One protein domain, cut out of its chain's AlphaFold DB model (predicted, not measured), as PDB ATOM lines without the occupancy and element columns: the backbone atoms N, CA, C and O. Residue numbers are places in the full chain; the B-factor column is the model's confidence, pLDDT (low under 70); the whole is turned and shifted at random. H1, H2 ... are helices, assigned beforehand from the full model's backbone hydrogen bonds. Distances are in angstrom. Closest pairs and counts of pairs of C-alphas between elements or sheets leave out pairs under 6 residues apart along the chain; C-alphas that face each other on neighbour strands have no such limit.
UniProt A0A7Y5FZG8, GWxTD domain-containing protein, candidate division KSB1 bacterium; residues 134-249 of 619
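What this domain is: This is residues 134 to 249 of the 619 residues of the protein "GWxTD domain-containing protein" of candidate division KSB1 bacterium (UniProt A0A7Y5FZG8). The longest helix, H6, crosses steeply over the hairpin of H1 and H2, and this makes the main body. H5 meets H6 near one end to form a wide corner, with H4 next to H5 far out on that side and the short H3 between the hairpin and this outlying pair. The 116 printed residues hold six named helices, H1 to H6 in chain order, and no named strand: the class is all helix, with packing part aligned, part crossed. The whole is compact, with a radius of gyration of the C-alphas of 14.4 A and spans of 40 by 34 by 22 A.

How they stand to each other: H6, residues 221 to 237, touches H1, residues 136 to 151, at a steep tilt of 50 degrees, closest at the C-alphas of Leu 143 and Ala 231, 5.5 A apart. With residues 221 to 227 alone H6 touches H2, residues 155 to 168, closest at C-alphas 159 and 224, 6.5 A. H1 and H2 form a helical hairpin at a shallow tilt of 13 degrees, with C-alphas 146 and 158 closest at 4.1 A. H2 only just touches H3, residues 171 to 177, with 3 pairs of C-alphas within 8 A, the closest 166 and 174 at 5.7 A; they too form a helical hairpin. H5, residues 197 to 211, only just touches H6, with 3 such pairs, the closest 208 and 223 at 6.3 A. H4, residues 186 to 193, is close to H5 but not clearly touching, with C-alphas 192 and 200 closest at 6.7 A. In all six helices every O i to N i+4 pair is within hydrogen-bond range.

Where its parts are: H6 is 23.2 A long and ends at C-alpha 237 (-26.156, 14.180, 20.659). H1 begins at C-alpha 136 (-35.753, 23.981, 12.765) and is 22.8 A long; H5 is 21.3 A, H2 20.0 A, H4 10.7 A and H3 10.0 A.

The domain as a whole: The two C-alphas farthest apart, of Leu 216 and Arg 241, are 44.3 A apart. The printed part has no cut and no long link, and residues 238 to 249 hold no named element. Mean pLDDT of the printed part is 91.1; residues 134 to 136 are under 70.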
ATOM      1  N   ALA A 134     -39.018  27.856   7.059       53.94
ATOM      2  CA  ALA A 134     -39.048  26.531   7.671       53.94
ATOM      3  C   ALA A 134     -38.341  26.589   9.038       53.94
ATOM      4  O   ALA A 134     -37.136  26.815   9.123       53.94
ATOM      5  N   SER A 135     -39.108  26.425  10.116       65.50
ATOM      6  CA  SER A 135     -38.578  26.325  11.481       65.50
ATOM      7  C   SER A 135     -37.622  25.123  11.592       65.50
ATOM      8  O   SER A 135     -37.880  24.111  10.942       65.50
ATOM      9  N   PRO A 136     -36.575  25.156  12.443       69.50
ATOM     10  CA  PRO A 136     -35.753  23.981  12.765       69.50
ATOM     11  C   PRO A 136     -36.573  22.724  13.107       69.50
ATOM     12  O   PRO A 136     -36.192  21.614  12.750       69.50
ATOM     13  N   VAL A 137     -37.762  22.914  13.692       73.62
ATOM     14  CA  VAL A 137     -38.745  21.855  13.973       73.62
ATOM     15  C   VAL A 137     -39.145  21.079  12.707       73.62
ATOM     16  O   VAL A 137     -39.335  19.868  12.764       73.62
ATOM     17  N   PHE A 138     -39.237  21.747  11.557       80.69
ATOM     18  CA  PHE A 138     -39.579  21.135  10.270       80.69
ATOM     19  C   PHE A 138     -38.447  20.258   9.728       80.69
ATOM     20  O   PHE A 138     -38.709  19.170   9.221       80.69
ATOM     21  N   VAL A 139     -37.192  20.697   9.872       88.31
ATOM     22  CA  VAL A 139     -36.017  19.898   9.486       88.31
ATOM     23  C   VAL A 139     -35.955  18.633  10.338       88.31
ATOM     24  O   VAL A 139     -35.915  17.531   9.792       88.31
ATOM     25  N   ASP A 140     -36.036  18.779  11.664       91.25
ATOM     26  CA  ASP A 140     -35.976  17.656  12.604       91.25
ATOM     27  C   ASP A 140     -37.097  16.636  12.367       91.25
ATOM     28  O   ASP A 140     -36.894  15.434  12.528       91.25
ATOM     29  N   LEU A 141     -38.281  17.095  11.949       92.81
ATOM     30  CA  LEU A 141     -39.410  16.224  11.634       92.81
ATOM     31  C   LEU A 141     -39.104  15.295  10.452       92.81
ATOM     32  O   LEU A 141     -39.329  14.092  10.556       92.81
ATOM     33  N   TYR A 142     -38.562  15.833   9.358       94.81
ATOM     34  CA  TYR A 142     -38.170  15.015   8.210       94.81
ATOM     35  C   TYR A 142     -36.955  14.136   8.498       94.81
ATOM     36  O   TYR A 142     -36.895  13.014   8.005       94.81
ATOM     37  N   LEU A 143     -36.016  14.588   9.334       95.75
ATOM     38  CA  LEU A 143     -34.917  13.738   9.797       95.75
ATOM     39  C   LEU A 143     -35.438  12.528  10.589       95.75
ATOM     40  O   LEU A 143     -34.974  11.410  10.372       95.75
ATOM     41  N   TRP A 144     -36.432  12.722  11.462       97.12
ATOM     42  CA  TRP A 144     -37.086  11.617  12.162       97.12
ATOM     43  C   TRP A 144     -37.887  10.706  11.226       97.12
ATOM     44  O   TRP A 144     -37.819   9.490  11.382       97.12
ATOM     45  N   LEU A 145     -38.619  11.255  10.251       97.31
ATOM     46  CA  LEU A 145     -39.347  10.455   9.255       97.31
ATOM     47  C   LEU A 145     -38.392   9.599   8.414       97.31
ATOM     48  O   LEU A 145     -38.610   8.396   8.279       97.31
ATOM     49  N   GLY A 146     -37.286  10.187   7.949       97.00
ATOM     50  CA  GLY A 146     -36.235   9.469   7.229       97.00
ATOM     51  C   GLY A 146     -35.637   8.331   8.058       97.00
ATOM     52  O   GLY A 146     -35.448   7.228   7.544       97.00
ATOM     53  N   LEU A 147     -35.416   8.556   9.359       96.56
ATOM     54  CA  LEU A 147     -34.973   7.514  10.289       96.56
ATOM     55  C   LEU A 147     -36.010   6.396  10.444       96.56
ATOM     56  O   LEU A 147     -35.635   5.225  10.405       96.56
ATOM     57  N   ALA A 148     -37.291   6.737  10.607       97.12
ATOM     58  CA  ALA A 148     -38.368   5.756  10.739       97.12
ATOM     59  C   ALA A 148     -38.466   4.871   9.489       97.12
ATOM     60  O   ALA A 148     -38.397   3.649   9.598       97.12
ATOM     61  N   HIS A 149     -38.541   5.473   8.298       96.06
ATOM     62  CA  HIS A 149     -38.604   4.729   7.040       96.06
ATOM     63  C   HIS A 149     -37.342   3.896   6.788       96.06
ATOM     64  O   HIS A 149     -37.451   2.739   6.391       96.06
ATOM     65  N   SER A 150     -36.150   4.419   7.105       92.94
ATOM     66  CA  SER A 150     -34.900   3.656   7.003       92.94
ATOM     67  C   SER A 150     -34.919   2.407   7.892       92.94
ATOM     68  O   SER A 150     -34.525   1.330   7.447       92.94
ATOM     69  N   ARG A 151     -35.414   2.520   9.132       92.38
ATOM     70  CA  ARG A 151     -35.538   1.387  10.067       92.38
ATOM     71  C   ARG A 151     -36.643   0.401   9.689       92.38
ATOM     72  O   ARG A 151     -36.534  -0.769  10.030       92.38
ATOM     73  N   LEU A 152     -37.648   0.854   8.944       92.19
ATOM     74  CA  LEU A 152     -38.692   0.022   8.339       92.19
ATOM     75  C   LEU A 152     -38.289  -0.553   6.967       92.19
ATOM     76  O   LEU A 152     -39.113  -1.173   6.302       92.19
ATOM     77  N   HIS A 153     -37.037  -0.354   6.536       88.00
ATOM     78  CA  HIS A 153     -36.507  -0.770   5.233       88.00
ATOM     79  C   HIS A 153     -37.214  -0.149   4.009       88.00
ATOM     80  O   HIS A 153     -37.002  -0.595   2.878       88.00
ATOM     81  N   ASP A 154     -37.983   0.928   4.196       91.00
ATOM     82  CA  ASP A 154     -38.572   1.720   3.111       91.00
ATOM     83  C   ASP A 154     -37.572   2.784   2.637       91.00
ATOM     84  O   ASP A 154     -37.555   3.939   3.072       91.00
ATOM     85  N   SER A 155     -36.666   2.351   1.763       89.81
ATOM     86  CA  SER A 155     -35.518   3.166   1.356       89.81
ATOM     87  C   SER A 155     -35.908   4.332   0.436       89.81
ATOM     88  O   SER A 155     -35.278   5.390   0.483       89.81
ATOM     89  N   GLU A 156     -36.977   4.180  -0.354       92.56
ATOM     90  CA  GLU A 156     -37.513   5.242  -1.217       92.56
ATOM     91  C   GLU A 156     -38.171   6.351  -0.392       92.56
ATOM     92  O   GLU A 156     -37.880   7.536  -0.596       92.56
ATOM     93  N   ALA A 157     -39.020   5.986   0.575       95.38
ATOM     94  CA  ALA A 157     -39.642   6.963   1.460       95.38
ATOM     95  C   ALA A 157     -38.591   7.681   2.317       95.38
ATOM     96  O   ALA A 157     -38.614   8.909   2.418       95.38
ATOM     97  N   ALA A 158     -37.602   6.946   2.836       95.56
ATOM     98  CA  ALA A 158     -36.500   7.530   3.592       95.56
ATOM     99  C   ALA A 158     -35.693   8.541   2.759       95.56
ATOM    100  O   ALA A 158     -35.425   9.650   3.227       95.56
ATOM    101  N   GLN A 159     -35.339   8.206   1.510       95.56
ATOM    102  CA  GLN A 159     -34.633   9.130   0.615       95.56
ATOM    103  C   GLN A 159     -35.451  10.405   0.383       95.56
ATOM    104  O   GLN A 159     -34.904  11.511   0.434       95.56
ATOM    105  N   LYS A 160     -36.760  10.262   0.155       95.94
ATOM    106  CA  LYS A 160     -37.662  11.397  -0.037       95.94
ATOM    107  C   LYS A 160     -37.684  12.309   1.189       95.94
ATOM    108  O   LYS A 160     -37.589  13.524   1.021       95.94
ATOM    109  N   ASP A 161     -37.771  11.756   2.392       96.44
ATOM    110  CA  ASP A 161     -37.796  12.552   3.621       96.44
ATOM    111  C   ASP A 161     -36.466  13.259   3.878       96.44
ATOM    112  O   ASP A 161     -36.456  14.460   4.152       96.44
ATOM    113  N   TYR A 162     -35.329  12.582   3.696       95.81
ATOM    114  CA  TYR A 162     -34.031  13.251   3.796       95.81
ATOM    115  C   TYR A 162     -33.870  14.354   2.750       95.81
ATOM    116  O   TYR A 162     -33.347  15.419   3.071       95.81
ATOM    117  N   ALA A 163     -34.374  14.166   1.527       94.31
ATOM    118  CA  ALA A 163     -34.372  15.220   0.518       94.31
ATOM    119  C   ALA A 163     -35.193  16.447   0.960       94.31
ATOM    120  O   ALA A 163     -34.753  17.580   0.750       94.31
ATOM    121  N   GLN A 164     -36.342  16.247   1.620       92.88
ATOM    122  CA  GLN A 164     -37.126  17.345   2.203       92.88
ATOM    123  C   GLN A 164     -36.375  18.039   3.346       92.88
ATOM    124  O   GLN A 164     -36.325  19.271   3.383       92.88
ATOM    125  N   ALA A 165     -35.730  17.275   4.235       93.00
ATOM    126  CA  ALA A 165     -34.902  17.833   5.302       93.00
ATOM    127  C   ALA A 165     -33.774  18.703   4.727       93.00
ATOM    128  O   ALA A 165     -33.627  19.864   5.105       93.00
ATOM    129  N   LEU A 166     -33.023  18.180   3.752       92.00
ATOM    130  CA  LEU A 166     -31.940  18.900   3.081       92.00
ATOM    131  C   LEU A 166     -32.448  20.165   2.385       92.00
ATOM    132  O   LEU A 166     -31.800  21.209   2.472       92.00
ATOM    133  N   ALA A 167     -33.602  20.117   1.716       90.75
ATOM    134  CA  ALA A 167     -34.201  21.282   1.067       90.75
ATOM    135  C   ALA A 167     -34.580  22.388   2.069       90.75
ATOM    136  O   ALA A 167     -34.440  23.569   1.747       90.75
ATOM    137  N   ALA A 168     -34.983  22.017   3.287       87.56
ATOM    138  CA  ALA A 168     -35.342  22.947   4.355       87.56
ATOM    139  C   ALA A 168     -34.145  23.475   5.175       87.56
ATOM    140  O   ALA A 168     -34.272  24.506   5.832       87.56
ATOM    141  N   MET A 169     -32.990  22.802   5.138       87.88
ATOM    142  CA  MET A 169     -31.770  23.221   5.845       87.88
ATOM    143  C   MET A 169     -31.172  24.532   5.314       87.88
ATOM    144  O   MET A 169     -31.272  24.843   4.121       87.88
ATOM    145  N   SER A 170     -30.457  25.256   6.187       86.44
ATOM    146  CA  SER A 170     -29.606  26.377   5.767       86.44
ATOM    147  C   SER A 170     -28.487  25.902   4.821       86.44
ATOM    148  O   SER A 170     -28.128  24.717   4.837       86.44
ATOM    149  N   PRO A 171     -27.891  26.790   4.001       87.00
ATOM    150  CA  PRO A 171     -26.760  26.428   3.147       87.00
ATOM    151  C   PRO A 171     -25.602  25.775   3.913       87.00
ATOM    152  O   PRO A 171     -25.018  24.811   3.424       87.00
ATOM    153  N   GLU A 172     -25.304  26.255   5.122       84.50
ATOM    154  CA  GLU A 172     -24.244  25.729   5.986       84.50
ATOM    155  C   GLU A 172     -24.576  24.318   6.486       84.50
ATOM    156  O   GLU A 172     -23.743  23.417   6.384       84.50
ATOM    157  N   GLN A 173     -25.804  24.106   6.971       84.62
ATOM    158  CA  GLN A 173     -26.275  22.795   7.427       84.62
ATOM    159  C   GLN A 173     -26.278  21.775   6.283       84.62
ATOM    160  O   GLN A 173     -25.764  20.666   6.428       84.62
ATOM    161  N   ARG A 174     -26.799  22.163   5.115       89.25
ATOM    162  CA  ARG A 174     -26.848  21.305   3.926       89.25
ATOM    163  C   ARG A 174     -25.452  20.950   3.419       89.25
ATOM    164  O   ARG A 174     -25.215  19.804   3.050       89.25
ATOM    165  N   ALA A 175     -24.531  21.917   3.389       86.56
ATOM    166  CA  ALA A 175     -23.150  21.676   2.974       86.56
ATOM    167  C   ALA A 175     -22.466  20.642   3.875       86.56
ATOM    168  O   ALA A 175     -21.708  19.812   3.382       86.56
ATOM    169  N   PHE A 176     -22.765  20.666   5.174       84.88
ATOM    170  CA  PHE A 176     -22.267  19.666   6.103       84.88
ATOM    171  C   PHE A 176     -22.857  18.273   5.843       84.88
ATOM    172  O   PHE A 176     -22.097  17.314   5.744       84.88
ATOM    173  N   PHE A 177     -24.180  18.156   5.683       88.69
ATOM    174  CA  PHE A 177     -24.826  16.860   5.428       88.69
ATOM    175  C   PHE A 177     -24.330  16.174   4.149       88.69
ATOM    176  O   PHE A 177     -24.287  14.951   4.095       88.69
ATOM    177  N   ASN A 178     -23.949  16.950   3.134       90.12
ATOM    178  CA  ASN A 178     -23.401  16.415   1.887       90.12
ATOM    179  C   ASN A 178     -21.888  16.148   1.950       90.12
ATOM    180  O   ASN A 178     -21.323  15.617   0.997       90.12
ATOM    181  N   SER A 179     -21.215  16.533   3.038       91.00
ATOM    182  CA  SER A 179     -19.762  16.487   3.108       91.00
ATOM    183  C   SER A 179     -19.224  15.078   3.345       91.00
ATOM    184  O   SER A 179     -19.653  14.387   4.263       91.00
ATOM    185  N   LEU A 180     -18.176  14.700   2.608       94.19
ATOM    186  CA  LEU A 180     -17.436  13.457   2.855       94.19
ATOM    187  C   LEU A 180     -16.506  13.531   4.072       94.19
ATOM    188  O   LEU A 180     -16.037  12.503   4.554       94.19
ATOM    189  N   ALA A 181     -16.207  14.728   4.588       91.50
ATOM    190  CA  ALA A 181     -15.208  14.916   5.640       91.50
ATOM    191  C   ALA A 181     -15.377  13.990   6.871       91.50
ATOM    192  O   ALA A 181     -14.359  13.533   7.402       91.50
ATOM    193  N   PRO A 182     -16.604  13.657   7.328       90.56
ATOM    194  CA  PRO A 182     -16.809  12.731   8.439       90.56
ATOM    195  C   PRO A 182     -16.492  11.267   8.128       90.56
ATOM    196  O   PRO A 182     -16.364  10.497   9.069       90.56
ATOM    197  N   VAL A 183     -16.388  10.867   6.859       93.44
ATOM    198  CA  VAL A 183     -16.202   9.467   6.427       93.44
ATOM    199  C   VAL A 183     -14.916   9.249   5.625       93.44
ATOM    200  O   VAL A 183     -14.647   8.138   5.186       93.44
ATOM    201  N   LEU A 184     -14.092  10.288   5.468       92.50
ATOM    202  CA  LEU A 184     -12.755  10.192   4.880       92.50
ATOM    203  C   LEU A 184     -11.681   9.942   5.951       92.50
ATOM    204  O   LEU A 184     -11.865  10.362   7.107       92.50
ATOM    205  N   PRO A 185     -10.555   9.294   5.596       89.19
ATOM    206  CA  PRO A 185      -9.389   9.226   6.470       89.19
ATOM    207  C   PRO A 185      -8.758  10.624   6.629       89.19
ATOM    208  O   PRO A 185      -9.003  11.500   5.792       89.19
ATOM    209  N   PRO A 186      -7.945  10.866   7.677       85.50
ATOM    210  CA  PRO A 186      -7.405  12.195   7.976       85.50
ATOM    211  C   PRO A 186      -6.692  12.877   6.801       85.50
ATOM    212  O   PRO A 186      -6.979  14.043   6.530       85.50
ATOM    213  N   GLU A 187      -5.834  12.149   6.079       86.31
ATOM    214  CA  GLU A 187      -5.072  12.672   4.934       86.31
ATOM    215  C   GLU A 187      -5.987  13.060   3.759       86.31
ATOM    216  O   GLU A 187      -5.922  14.178   3.246       86.31
ATOM    217  N   ALA A 188      -6.908  12.171   3.367       91.06
ATOM    218  CA  ALA A 188      -7.839  12.441   2.268       91.06
ATOM    219  C   ALA A 188      -8.841  13.550   2.615       91.06
ATOM    220  O   ALA A 188      -9.252  14.312   1.744       91.06
ATOM    221  N   ARG A 189      -9.216  13.675   3.895       91.19
ATOM    222  CA  ARG A 189     -10.095  14.746   4.376       91.19
ATOM    223  C   ARG A 189      -9.479  16.119   4.128       91.19
ATOM    224  O   ARG A 189     -10.196  17.011   3.690       91.19
ATOM    225  N   GLU A 190      -8.191  16.309   4.405       90.81
ATOM    226  CA  GLU A 190      -7.528  17.598   4.168       90.81
ATOM    227  C   GLU A 190      -7.510  17.951   2.676       90.81
ATOM    228  O   GLU A 190      -7.906  19.056   2.300       90.81
ATOM    229  N   ALA A 191      -7.148  16.991   1.819       93.25
ATOM    230  CA  ALA A 191      -7.189  17.169   0.369       93.25
ATOM    231  C   ALA A 191      -8.602  17.531  -0.125       93.25
ATOM    232  O   ALA A 191      -8.770  18.516  -0.844       93.25
ATOM    233  N   TYR A 192      -9.624  16.799   0.328       94.69
ATOM    234  CA  TYR A 192     -11.033  17.036   0.001       94.69
ATOM    235  C   TYR A 192     -11.519  18.432   0.433       94.69
ATOM    236  O   TYR A 192     -12.208  19.122  -0.323       94.69
ATOM    237  N   MET A 193     -11.131  18.890   1.628       92.12
ATOM    238  CA  MET A 193     -11.522  20.212   2.133       92.12
ATOM    239  C   MET A 193     -10.909  21.366   1.326       92.12
ATOM    240  O   MET A 193     -11.505  22.445   1.281       92.12
ATOM    241  N   ASN A 194      -9.778  21.126   0.657       94.12
ATOM    242  CA  ASN A 194      -9.098  22.091  -0.211       94.12
ATOM    243  C   ASN A 194      -9.610  22.088  -1.666       94.12
ATOM    244  O   ASN A 194      -9.219  22.960  -2.442       94.12
ATOM    245  N   LEU A 195     -10.488  21.149  -2.045       94.56
ATOM    246  CA  LEU A 195     -11.114  21.138  -3.368       94.56
ATOM    247  C   LEU A 195     -12.067  22.324  -3.547       94.56
ATOM    248  O   LEU A 195     -12.799  22.699  -2.621       94.56
ATOM    249  N   ASP A 196     -12.112  22.850  -4.775       94.81
ATOM    250  CA  ASP A 196     -13.169  23.766  -5.196       94.81
ATOM    251  C   ASP A 196     -14.541  23.067  -5.239       94.81
ATOM    252  O   ASP A 196     -14.663  21.849  -5.106       94.81
ATOM    253  N   SER A 197     -15.611  23.846  -5.407       89.69
ATOM    254  CA  SER A 197     -16.979  23.323  -5.334       89.69
ATOM    255  C   SER A 197     -17.341  22.341  -6.454       89.69
ATOM    256  O   SER A 197     -18.215  21.499  -6.242       89.69
ATOM    257  N   LEU A 198     -16.709  22.429  -7.629       92.25
ATOM    258  CA  LEU A 198     -16.975  21.530  -8.750       92.25
ATOM    259  C   LEU A 198     -16.251  20.199  -8.542       92.25
ATOM    260  O   LEU A 198     -16.882  19.145  -8.609       92.25
ATOM    261  N   ALA A 199     -14.954  20.255  -8.233       93.88
ATOM    262  CA  ALA A 199     -14.137  19.084  -7.941       93.88
ATOM    263  C   ALA A 199     -14.678  18.318  -6.728       93.88
ATOM    264  O   ALA A 199     -14.767  17.095  -6.757       93.88
ATOM    265  N   ARG A 200     -15.139  19.036  -5.698       93.00
ATOM    266  CA  ARG A 200     -15.757  18.439  -4.512       93.00
ATOM    267  C   ARG A 200     -17.014  17.633  -4.835       93.00
ATOM    268  O   ARG A 200     -17.152  16.521  -4.342       93.00
ATOM    269  N   ARG A 201     -17.910  18.163  -5.675       90.56
ATOM    270  CA  ARG A 201     -19.128  17.444  -6.093       90.56
ATOM    271  C   ARG A 201     -18.810  16.204  -6.920       90.56
ATOM    272  O   ARG A 201     -19.482  15.191  -6.765       90.56
ATOM    273  N   ALA A 202     -17.804  16.286  -7.790       91.81
ATOM    274  CA  ALA A 202     -17.350  15.134  -8.563       91.81
ATOM    275  C   ALA A 202     -16.787  14.034  -7.645       91.81
ATOM    276  O   ALA A 202     -17.131  12.867  -7.818       91.81
ATOM    277  N   GLU A 203     -15.998  14.417  -6.635       93.94
ATOM    278  CA  GLU A 203     -15.463  13.501  -5.620       93.94
ATOM    279  C   GLU A 203     -16.579  12.878  -4.765       93.94
ATOM    280  O   GLU A 203     -16.597  11.669  -4.562       93.94
ATOM    281  N   GLU A 204     -17.553  13.676  -4.314       94.12
ATOM    282  CA  GLU A 204     -18.752  13.208  -3.599       94.12
ATOM    283  C   GLU A 204     -19.534  12.180  -4.418       94.12
ATOM    284  O   GLU A 204     -19.838  11.096  -3.923       94.12
ATOM    285  N   GLN A 205     -19.824  12.491  -5.681       92.44
ATOM    286  CA  GLN A 205     -20.543  11.586  -6.572       92.44
ATOM    287  C   GLN A 205     -19.775  10.277  -6.781       92.44
ATOM    288  O   GLN A 205     -20.356   9.202  -6.645       92.44
ATOM    289  N   TYR A 206     -18.472  10.351  -7.057       94.06
ATOM    290  CA  TYR A 206     -17.627   9.170  -7.205       94.06
ATOM    291  C   TYR A 206     -17.595   8.318  -5.929       94.06
ATOM    292  O   TYR A 206     -17.787   7.098  -5.982       94.06
ATOM    293  N   PHE A 207     -17.397   8.953  -4.772       94.75
ATOM    294  CA  PHE A 207     -17.321   8.283  -3.478       94.75
ATOM    295  C   PHE A 207     -18.600   7.508  -3.161       94.75
ATOM    296  O   PHE A 207     -18.523   6.355  -2.727       94.75
ATOM    297  N   TRP A 208     -19.763   8.125  -3.381       95.25
ATOM    298  CA  TRP A 208     -21.044   7.484  -3.101       95.25
ATOM    299  C   TRP A 208     -21.394   6.428  -4.146       95.25
ATOM    300  O   TRP A 208     -21.786   5.336  -3.750       95.25
ATOM    301  N   ASN A 209     -21.188   6.674  -5.443       94.94
ATOM    302  CA  ASN A 209     -21.496   5.695  -6.497       94.94
ATOM    303  C   ASN A 209     -20.656   4.417  -6.376       94.94
ATOM    304  O   ASN A 209     -21.170   3.318  -6.558       94.94
ATOM    305  N   THR A 210     -19.372   4.541  -6.032       93.81
ATOM    306  CA  THR A 210     -18.494   3.375  -5.823       93.81
ATOM    307  C   THR A 210     -18.899   2.528  -4.619       93.81
ATOM    308  O   THR A 210     -18.629   1.327  -4.600       93.81
ATOM    309  N   ARG A 211     -19.553   3.141  -3.627       93.81
ATOM    310  CA  ARG A 211     -20.031   2.486  -2.400       93.81
ATOM    311  C   ARG A 211     -21.518   2.180  -2.404       93.81
ATOM    312  O   ARG A 211     -22.007   1.624  -1.424       93.81
ATOM    313  N   ASP A 212     -22.221   2.545  -3.469       94.50
ATOM    314  CA  ASP A 212     -23.582   2.096  -3.690       94.50
ATOM    315  C   ASP A 212     -23.547   0.567  -3.688       94.50
ATOM    316  O   ASP A 212     -22.804  -0.001  -4.487       94.50
ATOM    317  N   PRO A 213     -24.235  -0.133  -2.787       92.50
ATOM    318  CA  PRO A 213     -24.169  -1.586  -2.762       92.50
ATOM    319  C   PRO A 213     -24.861  -2.214  -3.972       92.50
ATOM    320  O   PRO A 213     -24.457  -3.297  -4.397       92.50
ATOM    321  N   MET A 214     -25.881  -1.555  -4.533       92.25
ATOM    322  CA  MET A 214     -26.746  -2.138  -5.552       92.25
ATOM    323  C   MET A 214     -27.458  -1.063  -6.388       92.25
ATOM    324  O   MET A 214     -28.410  -0.444  -5.942       92.25
ATOM    325  N   PHE A 215     -27.114  -0.928  -7.669       95.31
ATOM    326  CA  PHE A 215     -27.846  -0.044  -8.588       95.31
ATOM    327  C   PHE A 215     -29.234  -0.572  -8.993       95.31
ATOM    328  O   PHE A 215     -30.017   0.130  -9.646       95.31
ATOM    329  N   LEU A 216     -29.551  -1.829  -8.686       93.31
ATOM    330  CA  LEU A 216     -30.861  -2.429  -8.911       93.31
ATOM    331  C   LEU A 216     -31.939  -1.769  -8.050       93.31
ATOM    332  O   LEU A 216     -33.090  -1.713  -8.492       93.31
ATOM    333  N   THR A 217     -31.580  -1.234  -6.885       89.19
ATOM    334  CA  THR A 217     -32.481  -0.418  -6.077       89.19
ATOM    335  C   THR A 217     -32.492   1.031  -6.590       89.19
ATOM    336  O   THR A 217     -31.579   1.480  -7.286       89.19
ATOM    337  N   PRO A 218     -33.576   1.783  -6.342       85.62
ATOM    338  CA  PRO A 218     -33.692   3.166  -6.808       85.62
ATOM    339  C   PRO A 218     -32.870   4.168  -5.981       85.62
ATOM    340  O   PRO A 218     -32.836   5.351  -6.322       85.62
ATOM    341  N   VAL A 219     -32.238   3.729  -4.891       91.50
ATOM    342  CA  VAL A 219     -31.553   4.592  -3.929       91.50
ATOM    343  C   VAL A 219     -30.178   4.032  -3.600       91.50
ATOM    344  O   VAL A 219     -29.988   2.830  -3.604       91.50
ATOM    345  N   ASN A 220     -29.238   4.902  -3.244       94.31
ATOM    346  CA  ASN A 220     -27.938   4.470  -2.744       94.31
ATOM    347  C   ASN A 220     -28.037   4.214  -1.233       94.31
ATOM    348  O   ASN A 220     -28.117   5.166  -0.446       94.31
ATOM    349  N   GLU A 221     -28.046   2.952  -0.801       92.62
ATOM    350  CA  GLU A 221     -28.268   2.608   0.609       92.62
ATOM    351  C   GLU A 221     -27.128   3.055   1.516       92.62
ATOM    352  O   GLU A 221     -27.369   3.423   2.668       92.62
ATOM    353  N   ARG A 222     -25.888   3.075   1.015       94.00
ATOM    354  CA  ARG A 222     -24.753   3.572   1.797       94.00
ATOM    355  C   ARG A 222     -24.916   5.058   2.103       94.00
ATOM    356  O   ARG A 222     -24.662   5.476   3.236       94.00
ATOM    357  N   LEU A 223     -25.324   5.853   1.115       94.81
ATOM    358  CA  LEU A 223     -25.618   7.275   1.289       94.81
ATOM    359  C   LEU A 223     -26.831   7.477   2.209       94.81
ATOM    360  O   LEU A 223     -26.809   8.334   3.090       94.81
ATOM    361  N   LEU A 224     -27.870   6.656   2.062       94.44
ATOM    362  CA  LEU A 224     -29.057   6.718   2.914       94.44
ATOM    363  C   LEU A 224     -28.731   6.432   4.389       94.44
ATOM    364  O   LEU A 224     -29.199   7.133   5.290       94.44
ATOM    365  N   GLU A 225     -27.889   5.436   4.652       94.94
ATOM    366  CA  GLU A 225     -27.406   5.133   6.000       94.94
ATOM    367  C   GLU A 225     -26.487   6.244   6.531       94.94
ATOM    368  O   GLU A 225     -26.540   6.565   7.718       94.94
ATOM    369  N   HIS A 226     -25.701   6.910   5.676       95.81
ATOM    370  CA  HIS A 226     -24.946   8.102   6.077       95.81
ATOM    371  C   HIS A 226     -25.870   9.210   6.598       95.81
ATOM    372  O   HIS A 226     -25.655   9.723   7.700       95.81
ATOM    373  N   PHE A 227     -26.929   9.531   5.848       95.88
ATOM    374  CA  PHE A 227     -27.930  10.505   6.282       95.88
ATOM    375  C   PHE A 227     -28.644  10.067   7.557       95.88
ATOM    376  O   PHE A 227     -28.858  10.894   8.439       95.88
ATOM    377  N   SER A 228     -28.922   8.773   7.711       95.94
ATOM    378  CA  SER A 228     -29.520   8.219   8.929       95.94
ATOM    379  C   SER A 228     -28.622   8.408  10.151       95.94
ATOM    380  O   SER A 228     -29.069   8.879  11.198       95.94
ATOM    381  N   ARG A 229     -27.321   8.139  10.030       96.25
ATOM    382  CA  ARG A 229     -26.371   8.349  11.132       96.25
ATOM    383  C   ARG A 229     -26.206   9.827  11.479       96.25
ATOM    384  O   ARG A 229     -26.170  10.169  12.659       96.25
ATOM    385  N   LEU A 230     -26.153  10.703  10.474       95.88
ATOM    386  CA  LEU A 230     -26.118  12.157  10.664       95.88
ATOM    387  C   LEU A 230     -27.381  12.678  11.353       95.88
ATOM    388  O   LEU A 230     -27.288  13.467  12.296       95.88
ATOM    389  N   ALA A 231     -28.550  12.215  10.904       95.81
ATOM    390  CA  ALA A 231     -29.842  12.547  11.485       95.81
ATOM    391  C   ALA A 231     -29.868  12.170  12.966       95.81
ATOM    392  O   ALA A 231     -30.080  13.037  13.810       95.81
ATOM    393  N   TYR A 232     -29.562  10.913  13.303       96.75
ATOM    394  CA  TYR A 232     -29.563  10.472  14.698       96.75
ATOM    395  C   TYR A 232     -28.534  11.233  15.539       96.75
ATOM    396  O   TYR A 232     -28.866  11.697  16.631       96.75
ATOM    397  N   ALA A 233     -27.307  11.415  15.033       95.88
ATOM    398  CA  ALA A 233     -26.271  12.165  15.738       95.88
ATOM    399  C   ALA A 233     -26.764  13.572  16.100       95.88
ATOM    400  O   ALA A 233     -26.691  13.966  17.262       95.88
ATOM    401  N   ASN A 234     -27.326  14.308  15.141       92.94
ATOM    402  CA  ASN A 234     -27.821  15.665  15.373       92.94
ATOM    403  C   ASN A 234     -29.068  15.710  16.256       92.94
ATOM    404  O   ASN A 234     -29.168  16.586  17.114       92.94
ATOM    405  N   LEU A 235     -29.984  14.759  16.114       93.19
ATOM    406  CA  LEU A 235     -31.211  14.720  16.905       93.19
ATOM    407  C   LEU A 235     -30.970  14.292  18.361       93.19
ATOM    408  O   LEU A 235     -31.739  14.687  19.239       93.19
ATOM    409  N   ARG A 236     -29.924  13.494  18.640       92.31
ATOM    410  CA  ARG A 236     -29.698  12.888  19.969       92.31
ATOM    411  C   ARG A 236     -28.457  13.353  20.708       92.31
ATOM    412  O   ARG A 236     -28.472  13.346  21.936       92.31
ATOM    413  N   TYR A 237     -27.402  13.764  20.011       92.75
ATOM    414  CA  TYR A 237     -26.156  14.180  20.659       92.75
ATOM    415  C   TYR A 237     -25.942  15.692  20.680       92.75
ATOM    416  O   TYR A 237     -25.002  16.148  21.323       92.75
ATOM    417  N   SER A 238     -26.802  16.488  20.041       91.25
ATOM    418  CA  SER A 238     -26.696  17.948  20.127       91.25
ATOM    419  C   SER A 238     -26.878  18.457  21.561       91.25
ATOM    420  O   SER A 238     -27.753  17.999  22.295       91.25
ATOM    421  N   ASP A 239     -26.104  19.479  21.928       87.69
ATOM    422  CA  ASP A 239     -26.270  20.279  23.142       87.69
ATOM    423  C   ASP A 239     -26.585  21.738  22.752       87.69
ATOM    424  O   ASP A 239     -25.677  22.568  22.586       87.69
ATOM    425  N   PRO A 240     -27.882  22.085  22.617       82.62
ATOM    426  CA  PRO A 240     -28.309  23.431  22.249       82.62
ATOM    427  C   PRO A 240     -27.881  24.507  23.251       82.62
ATOM    428  O   PRO A 240     -27.677  25.652  22.856       82.62
ATOM    429  N   ARG A 241     -27.702  24.167  24.540       80.19
ATOM    430  CA  ARG A 241     -27.289  25.145  25.568       80.19
ATOM    431  C   ARG A 241     -25.874  25.659  25.315       80.19
ATOM    432  O   ARG A 241     -25.541  26.760  25.746       80.19
ATOM    433  N   ARG A 242     -25.052  24.861  24.629       81.75
ATOM    434  CA  ARG A 242     -23.663  25.182  24.275       81.75
ATOM    435  C   ARG A 242     -23.461  25.479  22.792       81.75
ATOM    436  O   ARG A 242     -22.337  25.769  22.398       81.75
ATOM    437  N   GLY A 243     -24.512  25.391  21.976       86.12
ATOM    438  CA  GLY A 243     -24.396  25.488  20.519       86.12
ATOM    439  C   GLY A 243     -23.536  24.375  19.909       86.12
ATOM    440  O   GLY A 243     -22.926  24.580  18.860       86.12
ATOM    441  N   LEU A 244     -23.441  23.219  20.577       88.50
ATOM    442  CA  LEU A 244     -22.691  22.066  20.085       88.50
ATOM    443  C   LEU A 244     -23.635  21.157  19.301       88.50
ATOM    444  O   LEU A 244     -24.531  20.540  19.869       88.50
ATOM    445  N   GLU A 245     -23.431  21.073  17.993       89.44
ATOM    446  CA  GLU A 245     -24.194  20.170  17.131       89.44
ATOM    447  C   GLU A 245     -23.745  18.722  17.331       89.44
ATOM    448  O   GLU A 245     -22.559  18.443  17.519       89.44
ATOM    449  N   GLY A 246     -24.690  17.790  17.257       92.31
ATOM    450  CA  GLY A 246     -24.454  16.391  17.587       92.31
ATOM    451  C   GLY A 246     -23.393  15.726  16.719       92.31
ATOM    452  O   GLY A 246     -22.572  14.977  17.239       92.31
ATOM    453  N   TRP A 247     -23.312  16.066  15.435       91.31
ATOM    454  CA  TRP A 247     -22.265  15.565  14.544       91.31
ATOM    455  C   TRP A 247     -20.839  15.972  14.947       91.31
ATOM    456  O   TRP A 247     -19.889  15.267  14.612       91.31
ATOM    457  N   LYS A 248     -20.674  17.092  15.669       91.38
ATOM    458  CA  LYS A 248     -19.373  17.564  16.178       91.38
ATOM    459  C   LYS A 248     -18.959  16.853  17.460       91.38
ATOM    460  O   LYS A 248     -17.793  16.913  17.834       91.38
ATOM    461  N   THR A 249     -19.900  16.212  18.150       94.44
ATOM    462  CA  THR A 249     -19.594  15.454  19.367       94.44
ATOM    463  C   THR A 249     -18.776  14.215  19.034       94.44
ATOM    464  O   THR A 249     -18.912  13.649  17.950       94.44
TER     465      THR A 249